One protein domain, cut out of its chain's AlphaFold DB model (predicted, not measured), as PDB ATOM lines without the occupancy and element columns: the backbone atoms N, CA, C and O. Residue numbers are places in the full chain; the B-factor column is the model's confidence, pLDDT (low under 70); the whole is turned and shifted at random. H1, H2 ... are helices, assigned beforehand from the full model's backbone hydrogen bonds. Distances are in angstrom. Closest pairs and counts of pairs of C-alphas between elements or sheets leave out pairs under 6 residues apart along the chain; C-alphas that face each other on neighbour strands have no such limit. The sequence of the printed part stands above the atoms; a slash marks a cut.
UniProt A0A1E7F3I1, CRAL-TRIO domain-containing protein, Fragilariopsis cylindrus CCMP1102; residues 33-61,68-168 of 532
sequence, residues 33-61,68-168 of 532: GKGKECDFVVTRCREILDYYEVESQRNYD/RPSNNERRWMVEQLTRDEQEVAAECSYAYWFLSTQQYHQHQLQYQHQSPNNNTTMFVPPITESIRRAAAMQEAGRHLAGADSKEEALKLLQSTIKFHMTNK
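This is residues 33 to 61 and 68 to 168 of the 532 residues of the protein "CRAL-TRIO domain-containing protein" of Fragilariopsis cylindrus CCMP1102 (UniProt A0A1E7F3I1). A cluster of crossed helices makes one end of this elongated domain, with H5 at its middle and H2, H3 and H6 packed on it. The long helix H1 crosses H5 with its later residues, H1 and H4 reach toward the other end, residues 107 to 115 stick out, and a long loop, residues 112 to 128, folds back to H5. The printed part has 130 residues with six named helices, H1 to H6 in order, and no named strand; the class is all helix. It is only just compact, close to loose, with a radius of gyration of the C-alphas of 16.7 A and spans of 55 by 33 by 22 A.

H1, residues 33 to 57, begins at C-alpha 33 (-58.841, -110.107, 408.501) and is 36.8 A long. H2 is residues 71 to 79 and H3 residues 83 to 91. H4, residues 94 to 111, is 25.9 A long. H5, residues 129 to 144, measures 21.9 A. H6, residues 150 to 167, measures 25.1 A and ends at C-alpha 167 (-69.394, -76.978, 414.578).

H5 is the hub. It touches H3, closest C-alphas Ala 90 and Ala 136 at 4.0 A, and H2, Arg 74 and Met 137 at 5.4 A. Residues 139 to 144 of H5 touch residues 150 to 157 of H6, closest C-alphas Leu 144 and Ala 153 at 5.0 A. H1 touches H5 with residues 49 to 56, Glu 53 and Ala 134 being closest at 5.2 A between C-alphas. H1 and H4 touch at a steep tilt of 61 degrees, opposite ways, closest C-alphas Cys 45 and Ala 95 at 4.5 A. H1 and H6 are apart. Every O i to N i+4 pair is within hydrogen-bond range in H1, H2, H3, H4 and H6, and 11 of 12 in H5.

The two farthest C-alphas, those of Asn 118 and Asp 148, are 55.5 A apart. Residues 62 to 67 are not printed; C-alphas 61 and 68 are 12.0 A apart across the cut. The link from H4 to H5 is long. The pLDDT is under 70 at residues 33 to 36, 59 to 61, 68 to 69 and 113 to 122.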
ATOM      1  N   GLY A  33     -58.305-110.936 409.586       50.22
ATOM      2  CA  GLY A  33     -58.841-110.107 408.501       50.22
ATOM      3  C   GLY A  33     -58.879-108.619 408.860       50.22
ATOM      4  O   GLY A  33     -58.330-107.797 408.128       50.22
ATOM      5  N   LYS A  34     -59.440-108.276 410.030       54.94
ATOM      6  CA  LYS A  34     -59.520-106.884 410.513       54.94
ATOM      7  C   LYS A  34     -58.149-106.238 410.719       54.94
ATOM      8  O   LYS A  34     -57.993-105.050 410.449       54.94
ATOM      9  N   GLY A  35     -57.152-107.011 411.158       60.16
ATOM     10  CA  GLY A  35     -55.771-106.531 411.262       60.16
ATOM     11  C   GLY A  35     -55.209-106.070 409.911       60.16
ATOM     12  O   GLY A  35     -54.644-104.985 409.828       60.16
ATOM     13  N   LYS A  36     -55.428-106.855 408.848       68.06
ATOM     14  CA  LYS A  36     -54.956-106.553 407.483       68.06
ATOM     15  C   LYS A  36     -55.709-105.387 406.840       68.06
ATOM     16  O   LYS A  36     -55.102-104.591 406.133       68.06
ATOM     17  N   GLU A  37     -57.009-105.261 407.100       72.06
ATOM     18  CA  GLU A  37     -57.804-104.123 406.624       72.06
ATOM     19  C   GLU A  37     -57.330-102.804 407.258       72.06
ATOM     20  O   GLU A  37     -57.096-101.827 406.550       72.06
ATOM     21  N   CYS A  38     -57.118-102.780 408.576       75.56
ATOM     22  CA  CYS A  38     -56.659-101.578 409.278       75.56
ATOM     23  C   CYS A  38     -55.254-101.141 408.812       75.56
ATOM     24  O   CYS A  38     -55.019 -99.956 408.570       75.56
ATOM     25  N   ASP A  39     -54.355-102.110 408.604       84.75
ATOM     26  CA  ASP A  39     -53.002-101.902 408.075       84.75
ATOM     27  C   ASP A  39     -53.017-101.341 406.637       84.75
ATOM     28  O   ASP A  39     -52.274-100.409 406.317       84.75
ATOM     29  N   PHE A  40     -53.944-101.806 405.787       91.00
ATOM     30  CA  PHE A  40     -54.169-101.233 404.456       91.00
ATOM     31  C   PHE A  40     -54.641 -99.771 404.523       91.00
ATOM     32  O   PHE A  40     -54.125 -98.928 403.786       91.00
ATOM     33  N   VAL A  41     -55.583 -99.441 405.416       93.12
ATOM     34  CA  VAL A  41     -56.084 -98.063 405.565       93.12
ATOM     35  C   VAL A  41     -54.987 -97.132 406.086       93.12
ATOM     36  O   VAL A  41     -54.813 -96.049 405.530       93.12
ATOM     37  N   VAL A  42     -54.195 -97.550 407.084       93.88
ATOM     38  CA  VAL A  42     -53.015 -96.788 407.542       93.88
ATOM     39  C   VAL A  42     -52.026 -96.570 406.401       93.88
ATOM     40  O   VAL A  42     -51.602 -95.435 406.182       93.88
ATOM     41  N   THR A  43     -51.705 -97.624 405.646       94.62
ATOM     42  CA  THR A  43     -50.793 -97.549 404.496       94.62
ATOM     43  C   THR A  43     -51.291 -96.549 403.450       94.62
ATOM     44  O   THR A  43     -50.561 -95.625 403.098       94.62
ATOM     45  N   ARG A  44     -52.554 -96.641 403.014       95.88
ATOM     46  CA  ARG A  44     -53.127 -95.708 402.030       95.88
ATOM     47  C   ARG A  44     -53.209 -94.275 402.560       95.88
ATOM     48  O   ARG A  44     -52.887 -93.336 401.834       95.88
ATOM     49  N   CYS A  45     -53.592 -94.074 403.820       97.19
ATOM     50  CA  CYS A  45     -53.554 -92.745 404.429       97.19
ATOM     51  C   CYS A  45     -52.125 -92.183 404.480       97.19
ATOM     52  O   CYS A  45     -51.948 -90.982 404.290       97.19
ATOM     53  N   ARG A  46     -51.101 -93.027 404.662       96.19
ATOM     54  CA  ARG A  46     -49.702 -92.593 404.615       96.19
ATOM     55  C   ARG A  46     -49.273 -92.193 403.201       96.19
ATOM     56  O   ARG A  46     -48.737 -91.100 403.053       96.19
ATOM     57  N   GLU A  47     -49.600 -92.989 402.180       97.00
ATOM     58  CA  GLU A  47     -49.339 -92.666 400.762       97.00
ATOM     59  C   GLU A  47     -49.903 -91.286 400.361       97.00
ATOM     60  O   GLU A  47     -49.259 -90.529 399.632       97.00
ATOM     61  N   ILE A  48     -51.092 -90.935 400.865       98.06
ATOM     62  CA  ILE A  48     -51.744 -89.632 400.635       98.06
ATOM     63  C   ILE A  48     -50.953 -88.485 401.279       98.06
ATOM     64  O   ILE A  48     -50.739 -87.445 400.654       98.06
ATOM     65  N   LEU A  49     -50.491 -88.667 402.519       97.56
ATOM     66  CA  LEU A  49     -49.712 -87.652 403.228       97.56
ATOM     67  C   LEU A  49     -48.297 -87.489 402.655       97.56
ATOM     68  O   LEU A  49     -47.817 -86.361 402.568       97.56
ATOM     69  N   ASP A  50     -47.674 -88.576 402.197       96.31
ATOM     70  CA  ASP A  50     -46.402 -88.537 401.466       96.31
ATOM     71  C   ASP A  50     -46.554 -87.783 400.136       96.31
ATOM     72  O   ASP A  50     -45.720 -86.941 399.794       96.31
ATOM     73  N   TYR A  51     -47.657 -88.011 399.409       96.25
ATOM     74  CA  TYR A  51     -47.990 -87.233 398.213       96.25
ATOM     75  C   TYR A  51     -48.135 -85.735 398.529       96.25
ATOM     76  O   TYR A  51     -47.552 -84.911 397.822       96.25
ATOM     77  N   TYR A  52     -48.841 -85.360 399.603       96.50
ATOM     78  CA  TYR A  52     -48.946 -83.957 400.020       96.50
ATOM     79  C   TYR A  52     -47.599 -83.349 400.411       96.50
ATOM     80  O   TYR A  52     -47.325 -82.210 400.030       96.50
ATOM     81  N   GLU A  53     -46.760 -84.078 401.150       95.06
ATOM     82  CA  GLU A  53     -45.434 -83.611 401.556       95.06
ATOM     83  C   GLU A  53     -44.557 -83.326 400.329       95.06
ATOM     84  O   GLU A  53     -44.056 -82.207 400.195       95.06
ATOM     85  N   VAL A  54     -44.477 -84.264 399.378       93.19
ATOM     86  CA  VAL A  54     -43.770 -84.073 398.098       93.19
ATOM     87  C   VAL A  54     -44.348 -82.899 397.302       93.19
ATOM     88  O   VAL A  54     -43.599 -82.052 396.816       93.19
ATOM     89  N   GLU A  55     -45.674 -82.798 397.183       90.31
ATOM     90  CA  GLU A  55     -46.342 -81.725 396.433       90.31
ATOM     91  C   GLU A  55     -46.098 -80.339 397.059       90.31
ATOM     92  O   GLU A  55     -45.962 -79.353 396.337       90.31
ATOM     93  N   SER A  56     -45.982 -80.253 398.391       91.38
ATOM     94  CA  SER A  56     -45.709 -79.009 399.133       91.38
ATOM     95  C   SER A  56     -44.273 -78.481 398.979       91.38
ATOM     96  O   SER A  56     -44.007 -77.305 399.258       91.38
ATOM     97  N   GLN A  57     -43.352 -79.347 398.541       88.25
ATOM     98  CA  GLN A  57     -41.933 -79.048 398.329       88.25
ATOM     99  C   GLN A  57     -41.616 -78.648 396.882       88.25
ATOM    100  O   GLN A  57     -40.545 -78.101 396.628       88.25
ATOM    101  N   ARG A  58     -42.529 -78.885 395.927       83.38
ATOM    102  CA  ARG A  58     -42.330 -78.488 394.526       83.38
ATOM    103  C   ARG A  58     -42.291 -76.968 394.393       83.38
ATOM    104  O   ARG A  58     -43.264 -76.287 394.729       83.38
ATOM    105  N   ASN A  59     -41.203 -76.443 393.839       66.19
ATOM    106  CA  ASN A  59     -41.166 -75.075 393.338       66.19
ATOM    107  C   ASN A  59     -41.796 -75.051 391.944       66.19
ATOM    108  O   ASN A  59     -41.159 -75.411 390.959       66.19
ATOM    109  N   TYR A  60     -43.052 -74.618 391.869       62.25
ATOM    110  CA  TYR A  60     -43.687 -74.228 390.612       62.25
ATOM    111  C   TYR A  60     -43.226 -72.810 390.229       62.25
ATOM    112  O   TYR A  60     -44.005 -71.862 390.304       62.25
ATOM    113  N   ASP A  61     -41.944 -72.675 389.877       51.28
ATOM    114  CA  ASP A  61     -41.408 -71.467 389.228       51.28
ATOM    115  C   ASP A  61     -41.620 -71.514 387.695       51.28
ATOM    116  O   ASP A  61     -41.651 -70.471 387.041       51.28
ATOM    117  N   ARG A  68     -53.073 -74.619 389.582       61.19
ATOM    118  CA  ARG A  68     -52.809 -74.693 391.034       61.19
ATOM    119  C   ARG A  68     -52.159 -73.400 391.557       61.19
ATOM    120  O   ARG A  68     -51.220 -72.922 390.926       61.19
ATOM    121  N   PRO A  69     -52.615 -72.842 392.699       66.12
ATOM    122  CA  PRO A  69     -51.998 -71.658 393.296       66.12
ATOM    123  C   PRO A  69     -50.554 -71.881 393.756       66.12
ATOM    124  O   PRO A  69     -50.167 -73.010 394.071       66.12
ATOM    125  N   SER A  70     -49.776 -70.800 393.873       80.38
ATOM    126  CA  SER A  70     -48.359 -70.883 394.237       80.38
ATOM    127  C   SER A  70     -48.152 -71.550 395.599       80.38
ATOM    128  O   SER A  70     -48.735 -71.152 396.613       80.38
ATOM    129  N   ASN A  71     -47.241 -72.525 395.657       86.12
ATOM    130  CA  ASN A  71     -46.843 -73.160 396.915       86.12
ATOM    131  C   ASN A  71     -46.265 -72.159 397.929       86.12
ATOM    132  O   ASN A  71     -46.412 -72.375 399.131       86.12
ATOM    133  N   ASN A  72     -45.686 -71.043 397.475       89.88
ATOM    134  CA  ASN A  72     -45.196 -69.982 398.356       89.88
ATOM    135  C   ASN A  72     -46.345 -69.221 399.036       89.88
ATOM    136  O   ASN A  72     -46.269 -68.936 400.228       89.88
ATOM    137  N   GLU A  73     -47.439 -68.950 398.321       92.44
ATOM    138  CA  GLU A  73     -48.622 -68.288 398.884       92.44
ATOM    139  C   GLU A  73     -49.384 -69.215 399.833       92.44
ATOM    140  O   GLU A  73     -49.729 -68.814 400.943       92.44
ATOM    141  N   ARG A  74     -49.554 -70.488 399.448       94.12
ATOM    142  CA  ARG A  74     -50.134 -71.534 400.308       94.12
ATOM    143  C   ARG A  74     -49.354 -71.685 401.614       94.12
ATOM    144  O   ARG A  74     -49.956 -71.770 402.682       94.12
ATOM    145  N   ARG A  75     -48.018 -71.700 401.536       94.56
ATOM    146  CA  ARG A  75     -47.124 -71.776 402.700       94.56
ATOM    147  C   ARG A  75     -47.249 -70.529 403.575       94.56
ATOM    148  O   ARG A  75     -47.486 -70.670 404.771       94.56
ATOM    149  N   TRP A  76     -47.197 -69.337 402.976       95.44
ATOM    150  CA  TRP A  76     -47.369 -68.064 403.681       95.44
ATOM    151  C   TRP A  76     -48.705 -67.986 404.438       95.44
ATOM    152  O   TRP A  76     -48.719 -67.567 405.594       95.44
ATOM    153  N   MET A  77     -49.809 -68.437 403.825       97.06
ATOM    154  CA  MET A  77     -51.128 -68.495 404.470       97.06
ATOM    155  C   MET A  77     -51.120 -69.394 405.712       97.06
ATOM    156  O   MET A  77     -51.620 -68.984 406.756       97.06
ATOM    157  N   VAL A  78     -50.535 -70.594 405.622       97.31
ATOM    158  CA  VAL A  78     -50.436 -71.529 406.759       97.31
ATOM    159  C   VAL A  78     -49.516 -70.983 407.857       97.31
ATOM    160  O   VAL A  78     -49.798 -71.168 409.036       97.31
ATOM    161  N   GLU A  79     -48.468 -70.239 407.500       96.81
ATOM    162  CA  GLU A  79     -47.580 -69.557 408.453       96.81
ATOM    163  C   GLU A  79     -48.258 -68.401 409.217       96.81
ATOM    164  O   GLU A  79     -47.761 -68.016 410.274       96.81
ATOM    165  N   GLN A  80     -49.402 -67.878 408.746       98.00
ATOM    166  CA  GLN A  80     -50.210 -66.903 409.500       98.00
ATOM    167  C   GLN A  80     -51.150 -67.556 410.533       98.00
ATOM    168  O   GLN A  80     -51.806 -66.842 411.293       98.00
ATOM    169  N   LEU A  81     -51.263 -68.888 410.550       98.00
ATOM    170  CA  LEU A  81     -52.151 -69.626 411.450       98.00
ATOM    171  C   LEU A  81     -51.425 -70.050 412.732       98.00
ATOM    172  O   LEU A  81     -50.271 -70.486 412.700       98.00
ATOM    173  N   THR A  82     -52.130 -70.011 413.863       97.56
ATOM    174  CA  THR A  82     -51.666 -70.631 415.114       97.56
ATOM    175  C   THR A  82     -51.574 -72.155 414.982       97.56
ATOM    176  O   THR A  82     -52.165 -72.754 414.085       97.56
ATOM    177  N   ARG A  83     -50.851 -72.822 415.892       95.62
ATOM    178  CA  ARG A  83     -50.655 -74.282 415.828       95.62
ATOM    179  C   ARG A  83     -51.970 -75.072 415.815       95.62
ATOM    180  O   ARG A  83     -52.078 -76.042 415.070       95.62
ATOM    181  N   ASP A  84     -52.953 -74.637 416.598       96.31
ATOM    182  CA  ASP A  84     -54.263 -75.290 416.702       96.31
ATOM    183  C   ASP A  84     -55.104 -75.059 415.432       96.31
ATOM    184  O   ASP A  84     -55.821 -75.947 414.976       96.31
ATOM    185  N   GLU A  85     -54.973 -73.887 414.805       98.00
ATOM    186  CA  GLU A  85     -55.584 -73.596 413.504       98.00
ATOM    187  C   GLU A  85     -54.928 -74.398 412.367       98.00
ATOM    188  O   GLU A  85     -55.634 -74.872 411.478       98.00
ATOM    189  N   GLN A  86     -53.606 -74.609 412.411       97.75
ATOM    190  CA  GLN A  86     -52.896 -75.489 411.473       97.75
ATOM    191  C   GLN A  86     -53.305 -76.958 411.642       97.75
ATOM    192  O   GLN A  86     -53.439 -77.658 410.642       97.75
ATOM    193  N   GLU A  87     -53.536 -77.425 412.875       97.62
ATOM    194  CA  GLU A  87     -54.067 -78.771 413.138       97.62
ATOM    195  C   GLU A  87     -55.450 -78.942 412.493       97.62
ATOM    196  O   GLU A  87     -55.645 -79.858 411.702       97.62
ATOM    197  N   VAL A  88     -56.385 -78.013 412.731       98.00
ATOM    198  CA  VAL A  88     -57.740 -78.083 412.148       98.00
ATOM    199  C   VAL A  88     -57.724 -77.943 410.620       98.00
ATOM    200  O   VAL A  88     -58.482 -78.629 409.931       98.00
ATOM    201  N   ALA A  89     -56.843 -77.108 410.060       98.31
ATOM    202  CA  ALA A  89     -56.647 -77.025 408.611       98.31
ATOM    203  C   ALA A  89     -56.090 -78.334 408.021       98.31
ATOM    204  O   ALA A  89     -56.479 -78.725 406.921       98.31
ATOM    205  N   ALA A  90     -55.216 -79.036 408.748       98.25
ATOM    206  CA  ALA A  90     -54.721 -80.354 408.362       98.25
ATOM    207  C   ALA A  90     -55.812 -81.436 408.493       98.25
ATOM    208  O   ALA A  90     -55.973 -82.244 407.582       98.25
ATOM    209  N   GLU A  91     -56.640 -81.408 409.543       97.38
ATOM    210  CA  GLU A  91     -57.794 -82.308 409.728       97.38
ATOM    211  C   GLU A  91     -58.882 -82.167 408.643       97.38
ATOM    212  O   GLU A  91     -59.742 -83.042 408.508       97.38
ATOM    213  N   CYS A  92     -58.840 -81.128 407.805       97.06
ATOM    214  CA  CYS A  92     -59.673 -81.044 406.599       97.06
ATOM    215  C   CYS A  92     -59.294 -82.089 405.520       97.06
ATOM    216  O   CYS A  92     -60.058 -82.286 404.571       97.06
ATOM    217  N   SER A  93     -58.155 -82.778 405.681       97.69
ATOM    218  CA  SER A  93     -57.832 -84.072 405.063       97.69
ATOM    219  C   SER A  93     -58.357 -85.221 405.934       97.69
ATOM    220  O   SER A  93     -58.128 -85.259 407.148       97.69
ATOM    221  N   TYR A  94     -59.035 -86.192 405.319       97.44
ATOM    222  CA  TYR A  94     -59.417 -87.443 405.972       97.44
ATOM    223  C   TYR A  94     -58.181 -88.266 406.344       97.44
ATOM    224  O   TYR A  94     -58.121 -88.796 407.450       97.44
ATOM    225  N   ALA A  95     -57.187 -88.346 405.454       97.56
ATOM    226  CA  ALA A  95     -55.968 -89.118 405.686       97.56
ATOM    227  C   ALA A  95     -55.156 -88.590 406.880       97.56
ATOM    228  O   ALA A  95     -54.721 -89.380 407.722       97.56
ATOM    229  N   TYR A  96     -55.014 -87.263 406.992       98.06
ATOM    230  CA  TYR A  96     -54.370 -86.627 408.141       98.06
ATOM    231  C   TYR A  96     -55.136 -86.917 409.435       98.06
ATOM    232  O   TYR A  96     -54.567 -87.456 410.382       98.06
ATOM    233  N   TRP A  97     -56.439 -86.617 409.447       97.12
ATOM    234  CA  TRP A  97     -57.312 -86.821 410.604       97.12
ATOM    235  C   TRP A  97     -57.350 -88.280 411.078       97.12
ATOM    236  O   TRP A  97     -57.348 -88.543 412.281       97.12
ATOM    237  N   PHE A  98     -57.385 -89.240 410.149       96.00
ATOM    238  CA  PHE A  98     -57.395 -90.659 410.484       96.00
ATOM    239  C   PHE A  98     -56.100 -91.040 411.203       96.00
ATOM    240  O   PHE A  98     -56.148 -91.572 412.312       96.00
ATOM    241  N   LEU A  99     -54.940 -90.715 410.622       95.62
ATOM    242  CA  LEU A  99     -53.647 -91.060 411.211       95.62
ATOM    243  C   LEU A  99     -53.376 -90.304 412.522       95.62
ATOM    244  O   LEU A  99     -52.875 -90.919 413.463       95.62
ATOM    245  N   SER A 100     -53.763 -89.028 412.642       95.06
ATOM    246  CA  SER A 100     -53.597 -88.261 413.888       95.06
ATOM    247  C   SER A 100     -54.469 -88.832 415.009       95.06
ATOM    248  O   SER A 100     -53.999 -89.014 416.135       95.06
ATOM    249  N   THR A 101     -55.702 -89.232 414.682       91.81
ATOM    250  CA  THR A 101     -56.613 -89.918 415.606       91.81
ATOM    251  C   THR A 101     -56.047 -91.271 416.051       91.81
ATOM    252  O   THR A 101     -56.065 -91.563 417.249       91.81
ATOM    253  N   GLN A 102     -55.516 -92.092 415.138       89.44
ATOM    254  CA  GLN A 102     -54.912 -93.386 415.493       89.44
ATOM    255  C   GLN A 102     -53.660 -93.208 416.367       89.44
ATOM    256  O   GLN A 102     -53.535 -93.862 417.404       89.44
ATOM    257  N   GLN A 103     -52.773 -92.269 416.015       89.50
ATOM    258  CA  GLN A 103     -51.572 -91.964 416.796       89.50
ATOM    259  C   GLN A 103     -51.926 -91.480 418.216       89.50
ATOM    260  O   GLN A 103     -51.297 -91.904 419.190       89.50
ATOM    261  N   TYR A 104     -52.965 -90.649 418.366       87.44
ATOM    262  CA  TYR A 104     -53.464 -90.222 419.677       87.44
ATOM    263  C   TYR A 104     -53.939 -91.408 420.531       87.44
ATOM    264  O   TYR A 104     -53.524 -91.536 421.685       87.44
ATOM    265  N   HIS A 105     -54.752 -92.313 419.971       83.31
ATOM    266  CA  HIS A 105     -55.219 -93.507 420.688       83.31
ATOM    267  C   HIS A 105     -54.057 -94.424 421.099       83.31
ATOM    268  O   HIS A 105     -54.022 -94.893 422.238       83.31
ATOM    269  N   GLN A 106     -53.072 -94.626 420.217       82.12
ATOM    270  CA  GLN A 106     -51.880 -95.422 420.517       82.12
ATOM    271  C   GLN A 106     -51.087 -94.840 421.701       82.12
ATOM    272  O   GLN A 106     -50.708 -95.587 422.606       82.12
ATOM    273  N   HIS A 107     -50.889 -93.517 421.752       82.19
ATOM    274  CA  HIS A 107     -50.250 -92.868 422.900       82.19
ATOM    275  C   HIS A 107     -51.061 -93.037 424.195       82.19
ATOM    276  O   HIS A 107     -50.482 -93.362 425.231       82.19
ATOM    277  N   GLN A 108     -52.389 -92.871 424.161       78.69
ATOM    278  CA  GLN A 108     -53.236 -93.037 425.354       78.69
ATOM    279  C   GLN A 108     -53.132 -94.447 425.957       78.69
ATOM    280  O   GLN A 108     -53.021 -94.585 427.176       78.69
ATOM    281  N   LEU A 109     -53.100 -95.491 425.122       77.19
ATOM    282  CA  LEU A 109     -52.930 -96.876 425.578       77.19
ATOM    283  C   LEU A 109     -51.557 -97.107 426.231       77.19
ATOM    284  O   LEU A 109     -51.480 -97.733 427.289       77.19
ATOM    285  N   GLN A 110     -50.486 -96.542 425.658       73.38
ATOM    286  CA  GLN A 110     -49.133 -96.613 426.226       73.38
ATOM    287  C   GLN A 110     -49.041 -95.943 427.609       73.38
ATOM    288  O   GLN A 110     -48.437 -96.507 428.523       73.38
ATOM    289  N   TYR A 111     -49.671 -94.776 427.794       70.81
ATOM    290  CA  TYR A 111     -49.703 -94.084 429.091       70.81
ATOM    291  C   TYR A 111     -50.503 -94.830 430.169       70.81
ATOM    292  O   TYR A 111     -50.216 -94.671 431.353       70.81
ATOM    293  N   GLN A 112     -51.481 -95.657 429.792       70.38
ATOM    294  CA  GLN A 112     -52.313 -96.413 430.740       70.38
ATOM    295  C   GLN A 112     -51.678 -97.734 431.220       70.38
ATOM    296  O   GLN A 112     -52.349 -98.518 431.890       70.38
ATOM    297  N   HIS A 113     -50.402 -97.991 430.897       57.12
ATOM    298  CA  HIS A 113     -49.658 -99.210 431.261       57.12
ATOM    299  C   HIS A 113     -50.344-100.532 430.865       57.12
ATOM    300  O   HIS A 113     -50.026-101.593 431.404       57.12
ATOM    301  N   GLN A 114     -51.254-100.498 429.890       55.81
ATOM    302  CA  GLN A 114     -51.743-101.714 429.258       55.81
ATOM    303  C   GLN A 114     -50.638-102.214 428.331       55.81
ATOM    304  O   GLN A 114     -50.377-101.607 427.291       55.81
ATOM    305  N   SER A 115     -49.959-103.297 428.720       46.28
ATOM    306  CA  SER A 115     -49.039-103.974 427.806       46.28
ATOM    307  C   SER A 115     -49.795-104.320 426.527       46.28
ATOM    308  O   SER A 115     -50.879-104.909 426.619       46.28
ATOM    309  N   PRO A 116     -49.256-103.996 425.342       51.72
ATOM    310  CA  PRO A 116     -49.842-104.484 424.113       51.72
ATOM    311  C   PRO A 116     -49.799-106.011 424.150       51.72
ATOM    312  O   PRO A 116     -48.727-106.600 424.277       51.72
ATOM    313  N   ASN A 117     -50.963-106.659 424.073       48.25
ATOM    314  CA  ASN A 117     -51.002-108.104 423.877       48.25
ATOM    315  C   ASN A 117     -50.210-108.404 422.597       48.25
ATOM    316  O   ASN A 117     -50.460-107.776 421.571       48.25
ATOM    317  N   ASN A 118     -49.249-109.330 422.672       46.88
ATOM    318  CA  ASN A 118     -48.133-109.470 421.717       46.88
ATOM    319  C   ASN A 118     -48.512-109.788 420.251       46.88
ATOM    320  O   ASN A 118     -47.626-109.973 419.420       46.88
ATOM    321  N   ASN A 119     -49.802-109.833 419.922       46.72
ATOM    322  CA  ASN A 119     -50.323-110.056 418.585       46.72
ATOM    323  C   ASN A 119     -51.058-108.786 418.113       46.72
ATOM    324  O   ASN A 119     -52.186-108.525 418.527       46.72
ATOM    325  N   THR A 120     -50.422-108.041 417.202       52.66
ATOM    326  CA  THR A 120     -51.038-106.969 416.388       52.66
ATOM    327  C   THR A 120     -51.292-105.613 417.075       52.66
ATOM    328  O   THR A 120     -52.372-105.037 416.952       52.66
ATOM    329  N   THR A 121     -50.269-104.994 417.678       55.97
ATOM    330  CA  THR A 121     -50.216-103.517 417.659       55.97
ATOM    331  C   THR A 121     -49.802-103.035 416.278       55.97
ATOM    332  O   THR A 121     -48.626-103.108 415.921       55.97
ATOM    333  N   MET A 122     -50.774-102.530 415.522       63.50
ATOM    334  CA  MET A 122     -50.549-101.802 414.276       63.50
ATOM    335  C   MET A 122     -49.581-100.635 414.515       63.50
ATOM    336  O   MET A 122     -49.779 -99.837 415.433       63.50
ATOM    337  N   PHE A 123     -48.523-100.540 413.709       74.44
ATOM    338  CA  PHE A 123     -47.563 -99.444 413.797       74.44
ATOM    339  C   PHE A 123     -48.100 -98.234 413.030       74.44
ATOM    340  O   PHE A 123     -48.107 -98.235 411.803       74.44
ATOM    341  N   VAL A 124     -48.529 -97.190 413.743       78.06
ATOM    342  CA  VAL A 124     -48.862 -95.900 413.127       78.06
ATOM    343  C   VAL A 124     -47.571 -95.079 412.999       78.06
ATOM    344  O   VAL A 124     -46.962 -94.760 414.026       78.06
ATOM    345  N   PRO A 125     -47.117 -94.720 411.780       75.88
ATOM    346  CA  PRO A 125     -45.944 -93.868 411.614       75.88
ATOM    347  C   PRO A 125     -46.190 -92.484 412.235       75.88
ATOM    348  O   PRO A 125     -47.282 -91.937 412.066       75.88
ATOM    349  N   PRO A 126     -45.197 -91.872 412.908       85.25
ATOM    350  CA  PRO A 126     -45.378 -90.563 413.519       85.25
ATOM    351  C   PRO A 126     -45.648 -89.492 412.456       85.25
ATOM    352  O   PRO A 126     -44.901 -89.352 411.482       85.25
ATOM    353  N   ILE A 127     -46.694 -88.695 412.671       91.69
ATOM    354  CA  ILE A 127     -46.971 -87.510 411.860       91.69
ATOM    355  C   ILE A 127     -45.952 -86.421 412.202       91.69
ATOM    356  O   ILE A 127     -45.861 -85.952 413.339       91.69
ATOM    357  N   THR A 128     -45.179 -86.009 411.201       94.06
ATOM    358  CA  THR A 128     -44.206 -84.922 411.308       94.06
ATOM    359  C   THR A 128     -44.875 -83.556 411.149       94.06
ATOM    360  O   THR A 128     -45.960 -83.412 410.582       94.06
ATOM    361  N   GLU A 129     -44.187 -82.508 411.602       94.56
ATOM    362  CA  GLU A 129     -44.639 -81.124 411.417       94.56
ATOM    363  C   GLU A 129     -44.713 -80.721 409.932       94.56
ATOM    364  O   GLU A 129     -45.574 -79.935 409.539       94.56
ATOM    365  N   SER A 130     -43.847 -81.295 409.088       94.94
ATOM    366  CA  SER A 130     -43.872 -81.096 407.637       94.94
ATOM    367  C   SER A 130     -45.151 -81.645 407.001       94.94
ATOM    368  O   SER A 130     -45.765 -80.952 406.192       94.94
ATOM    369  N   ILE A 131     -45.615 -82.823 407.427       96.31
ATOM    370  CA  ILE A 131     -46.859 -83.444 406.950       96.31
ATOM    371  C   ILE A 131     -48.090 -82.651 407.386       96.31
ATOM    372  O   ILE A 131     -48.962 -82.385 406.561       96.31
ATOM    373  N   ARG A 132     -48.146 -82.215 408.655       97.50
ATOM    374  CA  ARG A 132     -49.201 -81.311 409.155       97.50
ATOM    375  C   ARG A 132     -49.305 -80.067 408.278       97.50
ATOM    376  O   ARG A 132     -50.380 -79.742 407.780       97.50
ATOM    377  N   ARG A 133     -48.170 -79.403 408.038       97.00
ATOM    378  CA  ARG A 133     -48.102 -78.212 407.186       97.00
ATOM    379  C   ARG A 133     -48.526 -78.515 405.750       97.00
ATOM    380  O   ARG A 133     -49.282 -77.738 405.179       97.00
ATOM    381  N   ALA A 134     -48.089 -79.636 405.181       96.62
ATOM    382  CA  ALA A 134     -48.439 -80.045 403.825       96.62
ATOM    383  C   ALA A 134     -49.942 -80.337 403.656       96.62
ATOM    384  O   ALA A 134     -50.532 -79.916 402.659       96.62
ATOM    385  N   ALA A 135     -50.578 -80.983 404.638       97.56
ATOM    386  CA  ALA A 135     -52.024 -81.197 404.673       97.56
ATOM    387  C   ALA A 135     -52.790 -79.866 404.820       97.56
ATOM    388  O   ALA A 135     -53.677 -79.575 404.016       97.56
ATOM    389  N   ALA A 136     -52.385 -78.999 405.757       98.12
ATOM    390  CA  ALA A 136     -52.958 -77.659 405.918       98.12
ATOM    391  C   ALA A 136     -52.793 -76.787 404.654       98.12
ATOM    392  O   ALA A 136     -53.692 -76.024 404.294       98.12
ATOM    393  N   MET A 137     -51.683 -76.939 403.921       96.50
ATOM    394  CA  MET A 137     -51.464 -76.273 402.635       96.50
ATOM    395  C   MET A 137     -52.458 -76.726 401.554       96.50
ATOM    396  O   MET A 137     -52.707 -75.951 400.625       96.50
ATOM    397  N   GLN A 138     -53.043 -77.931 401.618       95.19
ATOM    398  CA  GLN A 138     -54.128 -78.328 400.700       95.19
ATOM    399  C   GLN A 138     -55.386 -77.487 400.951       95.19
ATOM    400  O   GLN A 138     -55.938 -76.922 400.008       95.19
ATOM    401  N   GLU A 139     -55.774 -77.292 402.215       95.81
ATOM    402  CA  GLU A 139     -56.924 -76.446 402.558       95.81
ATOM    403  C   GLU A 139     -56.673 -74.963 402.236       95.81
ATOM    404  O   GLU A 139     -57.541 -74.297 401.669       95.81
ATOM    405  N   ALA A 140     -55.456 -74.457 402.465       96.38
ATOM    406  CA  ALA A 140     -55.067 -73.118 402.017       96.38
ATOM    407  C   ALA A 140     -55.122 -72.967 400.483       96.38
ATOM    408  O   ALA A 140     -55.601 -71.953 399.979       96.38
ATOM    409  N   GLY A 141     -54.688 -73.988 399.733       93.62
ATOM    410  CA  GLY A 141     -54.746 -74.003 398.268       93.62
ATOM    411  C   GLY A 141     -56.173 -73.947 397.719       93.62
ATOM    412  O   GLY A 141     -56.424 -73.214 396.765       93.62
ATOM    413  N   ARG A 142     -57.120 -74.650 398.353       92.19
ATOM    414  CA  ARG A 142     -58.549 -74.603 397.995       92.19
ATOM    415  C   ARG A 142     -59.157 -73.211 398.159       92.19
ATOM    416  O   ARG A 142     -59.893 -72.765 397.284       92.19
ATOM    417  N   HIS A 143     -58.816 -72.517 399.244       94.69
ATOM    418  CA  HIS A 143     -59.261 -71.143 399.488       94.69
ATOM    419  C   HIS A 143     -58.617 -70.147 398.515       94.69
ATOM    420  O   HIS A 143     -59.292 -69.247 398.024       94.69
ATOM    421  N   LEU A 144     -57.332 -70.325 398.194       92.31
ATOM    422  CA  LEU A 144     -56.599 -69.447 397.280       92.31
ATOM    423  C   LEU A 144     -57.043 -69.595 395.814       92.31
ATOM    424  O   LEU A 144     -57.038 -68.621 395.076       92.31
ATOM    425  N   ALA A 145     -57.491 -70.784 395.401       87.88
ATOM    426  CA  ALA A 145     -58.055 -71.016 394.067       87.88
ATOM    427  C   ALA A 145     -59.456 -70.397 393.852       87.88
ATOM    428  O   ALA A 145     -59.966 -70.431 392.733       87.88
ATOM    429  N   GLY A 146     -60.095 -69.882 394.909       83.62
ATOM    430  CA  GLY A 146     -61.451 -69.320 394.884       83.62
ATOM    431  C   GLY A 146     -61.559 -67.892 395.428       83.62
ATOM    432  O   GLY A 146     -62.652 -67.496 395.821       83.62
ATOM    433  N   ALA A 147     -60.450 -67.150 395.503       89.31
ATOM    434  CA  ALA A 147     -60.400 -65.782 396.021       89.31
ATOM    435  C   ALA A 147     -59.570 -64.872 395.104       89.31
ATOM    436  O   ALA A 147     -58.606 -65.326 394.490       89.31
ATOM    437  N   ASP A 148     -59.895 -63.576 395.067       88.50
ATOM    438  CA  ASP A 148     -59.207 -62.604 394.199       88.50
ATOM    439  C   ASP A 148     -57.815 -62.207 394.736       88.50
ATOM    440  O   ASP A 148     -56.996 -61.625 394.024       88.50
ATOM    441  N   SER A 149     -57.534 -62.499 396.011       92.69
ATOM    442  CA  SER A 149     -56.259 -62.201 396.675       92.69
ATOM    443  C   SER A 149     -55.936 -63.201 397.786       92.69
ATOM    444  O   SER A 149     -56.831 -63.758 398.429       92.69
ATOM    445  N   LYS A 150     -54.645 -63.383 398.090       93.25
ATOM    446  CA  LYS A 150     -54.192 -64.247 399.195       93.25
ATOM    447  C   LYS A 150     -54.620 -63.734 400.577       93.25
ATOM    448  O   LYS A 150     -54.850 -64.530 401.483       93.25
ATOM    449  N   GLU A 151     -54.776 -62.421 400.749       95.62
ATOM    450  CA  GLU A 151     -55.279 -61.808 401.983       95.62
ATOM    451  C   GLU A 151     -56.777 -62.074 402.191       95.62
ATOM    452  O   GLU A 151     -57.235 -62.196 403.329       95.62
ATOM    453  N   GLU A 152     -57.557 -62.174 401.112       95.12
ATOM    454  CA  GLU A 152     -58.946 -62.631 401.165       95.12
ATOM    455  C   GLU A 152     -59.028 -64.142 401.400       95.12
ATOM    456  O   GLU A 152     -59.737 -64.574 402.311       95.12
ATOM    457  N   ALA A 153     -58.232 -64.930 400.671       95.62
ATOM    458  CA  ALA A 153     -58.120 -66.374 400.865       95.62
ATOM    459  C   ALA A 153     -57.798 -66.731 402.325       95.62
ATOM    460  O   ALA A 153     -58.400 -67.646 402.886       95.62
ATOM    461  N   LEU A 154     -56.902 -65.976 402.975       97.50
ATOM    462  CA  LEU A 154     -56.559 -66.151 404.387       97.50
ATOM    463  C   LEU A 154     -57.748 -65.865 405.319       97.50
ATOM    464  O   LEU A 154     -57.996 -66.644 406.239       97.50
ATOM    465  N   LYS A 155     -58.521 -64.798 405.077       97.31
ATOM    466  CA  LYS A 155     -59.729 -64.486 405.869       97.31
ATOM    467  C   LYS A 155     -60.806 -65.559 405.711       97.31
ATOM    468  O   LYS A 155     -61.481 -65.899 406.686       97.31
ATOM    469  N   LEU A 156     -60.974 -66.090 404.498       96.69
ATOM    470  CA  LEU A 156     -61.891 -67.194 404.232       96.69
ATOM    471  C   LEU A 156     -61.416 -68.465 404.953       96.69
ATOM    472  O   LEU A 156     -62.190 -69.029 405.722       96.69
ATOM    473  N   LEU A 157     -60.132 -68.828 404.832       98.00
ATOM    474  CA  LEU A 157     -59.520 -69.971 405.524       98.00
ATOM    475  C   LEU A 157     -59.685 -69.882 407.048       98.00
ATOM    476  O   LEU A 157     -60.161 -70.829 407.669       98.00
ATOM    477  N   GLN A 158     -59.384 -68.732 407.657       98.25
ATOM    478  CA  GLN A 158     -59.611 -68.489 409.089       98.25
ATOM    479  C   GLN A 158     -61.098 -68.616 409.464       98.25
ATOM    480  O   GLN A 158     -61.442 -69.205 410.491       98.25
ATOM    481  N   SER A 159     -62.011 -68.117 408.619       98.00
ATOM    482  CA  SER A 159     -63.449 -68.293 408.843       98.00
ATOM    483  C   SER A 159     -63.893 -69.755 408.729       98.00
ATOM    484  O   SER A 159     -64.866 -70.116 409.392       98.00
ATOM    485  N   THR A 160     -63.224 -70.565 407.910       97.88
ATOM    486  CA  THR A 160     -63.480 -71.998 407.716       97.88
ATOM    487  C   THR A 160     -62.930 -72.827 408.868       97.88
ATOM    488  O   THR A 160     -63.672 -73.602 409.462       97.88
ATOM    489  N   ILE A 161     -61.700 -72.569 409.312       98.44
ATOM    490  CA  ILE A 161     -61.126 -73.173 410.524       98.44
ATOM    491  C   ILE A 161     -62.020 -72.891 411.741       98.44
ATOM    492  O   ILE A 161     -62.412 -73.813 412.459       98.44
ATOM    493  N   LYS A 162     -62.457 -71.635 411.921       98.25
ATOM    494  CA  LYS A 162     -63.415 -71.267 412.974       98.25
ATOM    495  C   LYS A 162     -64.755 -72.000 412.835       98.25
ATOM    496  O   LYS A 162     -65.341 -72.382 413.850       98.25
ATOM    497  N   PHE A 163     -65.250 -72.203 411.613       97.88
ATOM    498  CA  PHE A 163     -66.460 -72.986 411.357       97.88
ATOM    499  C   PHE A 163     -66.274 -74.455 411.772       97.88
ATOM    500  O   PHE A 163     -67.116 -74.968 412.511       97.88
ATOM    501  N   HIS A 164     -65.166 -75.099 411.395       97.44
ATOM    502  CA  HIS A 164     -64.854 -76.480 411.781       97.44
ATOM    503  C   HIS A 164     -64.711 -76.644 413.301       97.44
ATOM    504  O   HIS A 164     -65.329 -77.545 413.871       97.44
ATOM    505  N   MET A 165     -63.996 -75.730 413.971       95.50
ATOM    506  CA  MET A 165     -63.866 -75.704 415.436       95.50
ATOM    507  C   MET A 165     -65.220 -75.532 416.140       95.50
ATOM    508  O   MET A 165     -65.541 -76.274 417.067       95.50
ATOM    509  N   THR A 166     -66.033 -74.569 415.692       95.75
ATOM    510  CA  THR A 166     -67.325 -74.248 416.325       95.75
ATOM    511  C   THR A 166     -68.336 -75.380 416.137       95.75
ATOM    512  O   THR A 166     -69.028 -75.753 417.081       95.75
ATOM    513  N   ASN A 167     -68.405 -75.957 414.933       94.81
ATOM    514  CA  ASN A 167     -69.394 -76.978 414.578       94.81
ATOM    515  C   ASN A 167     -68.894 -78.417 414.795       94.81
ATOM    516  O   ASN A 167     -69.662 -79.355 414.571       94.81
ATOM    517  N   LYS A 168     -67.636 -78.615 415.219       94.69
ATOM    518  CA  LYS A 168     -67.003 -79.927 415.457       94.69
ATOM    519  C   LYS A 168     -67.234 -80.897 414.290       94.69
ATOM    520  O   LYS A 168     -67.777 -81.987 414.472       94.69
TER     521      LYS A 168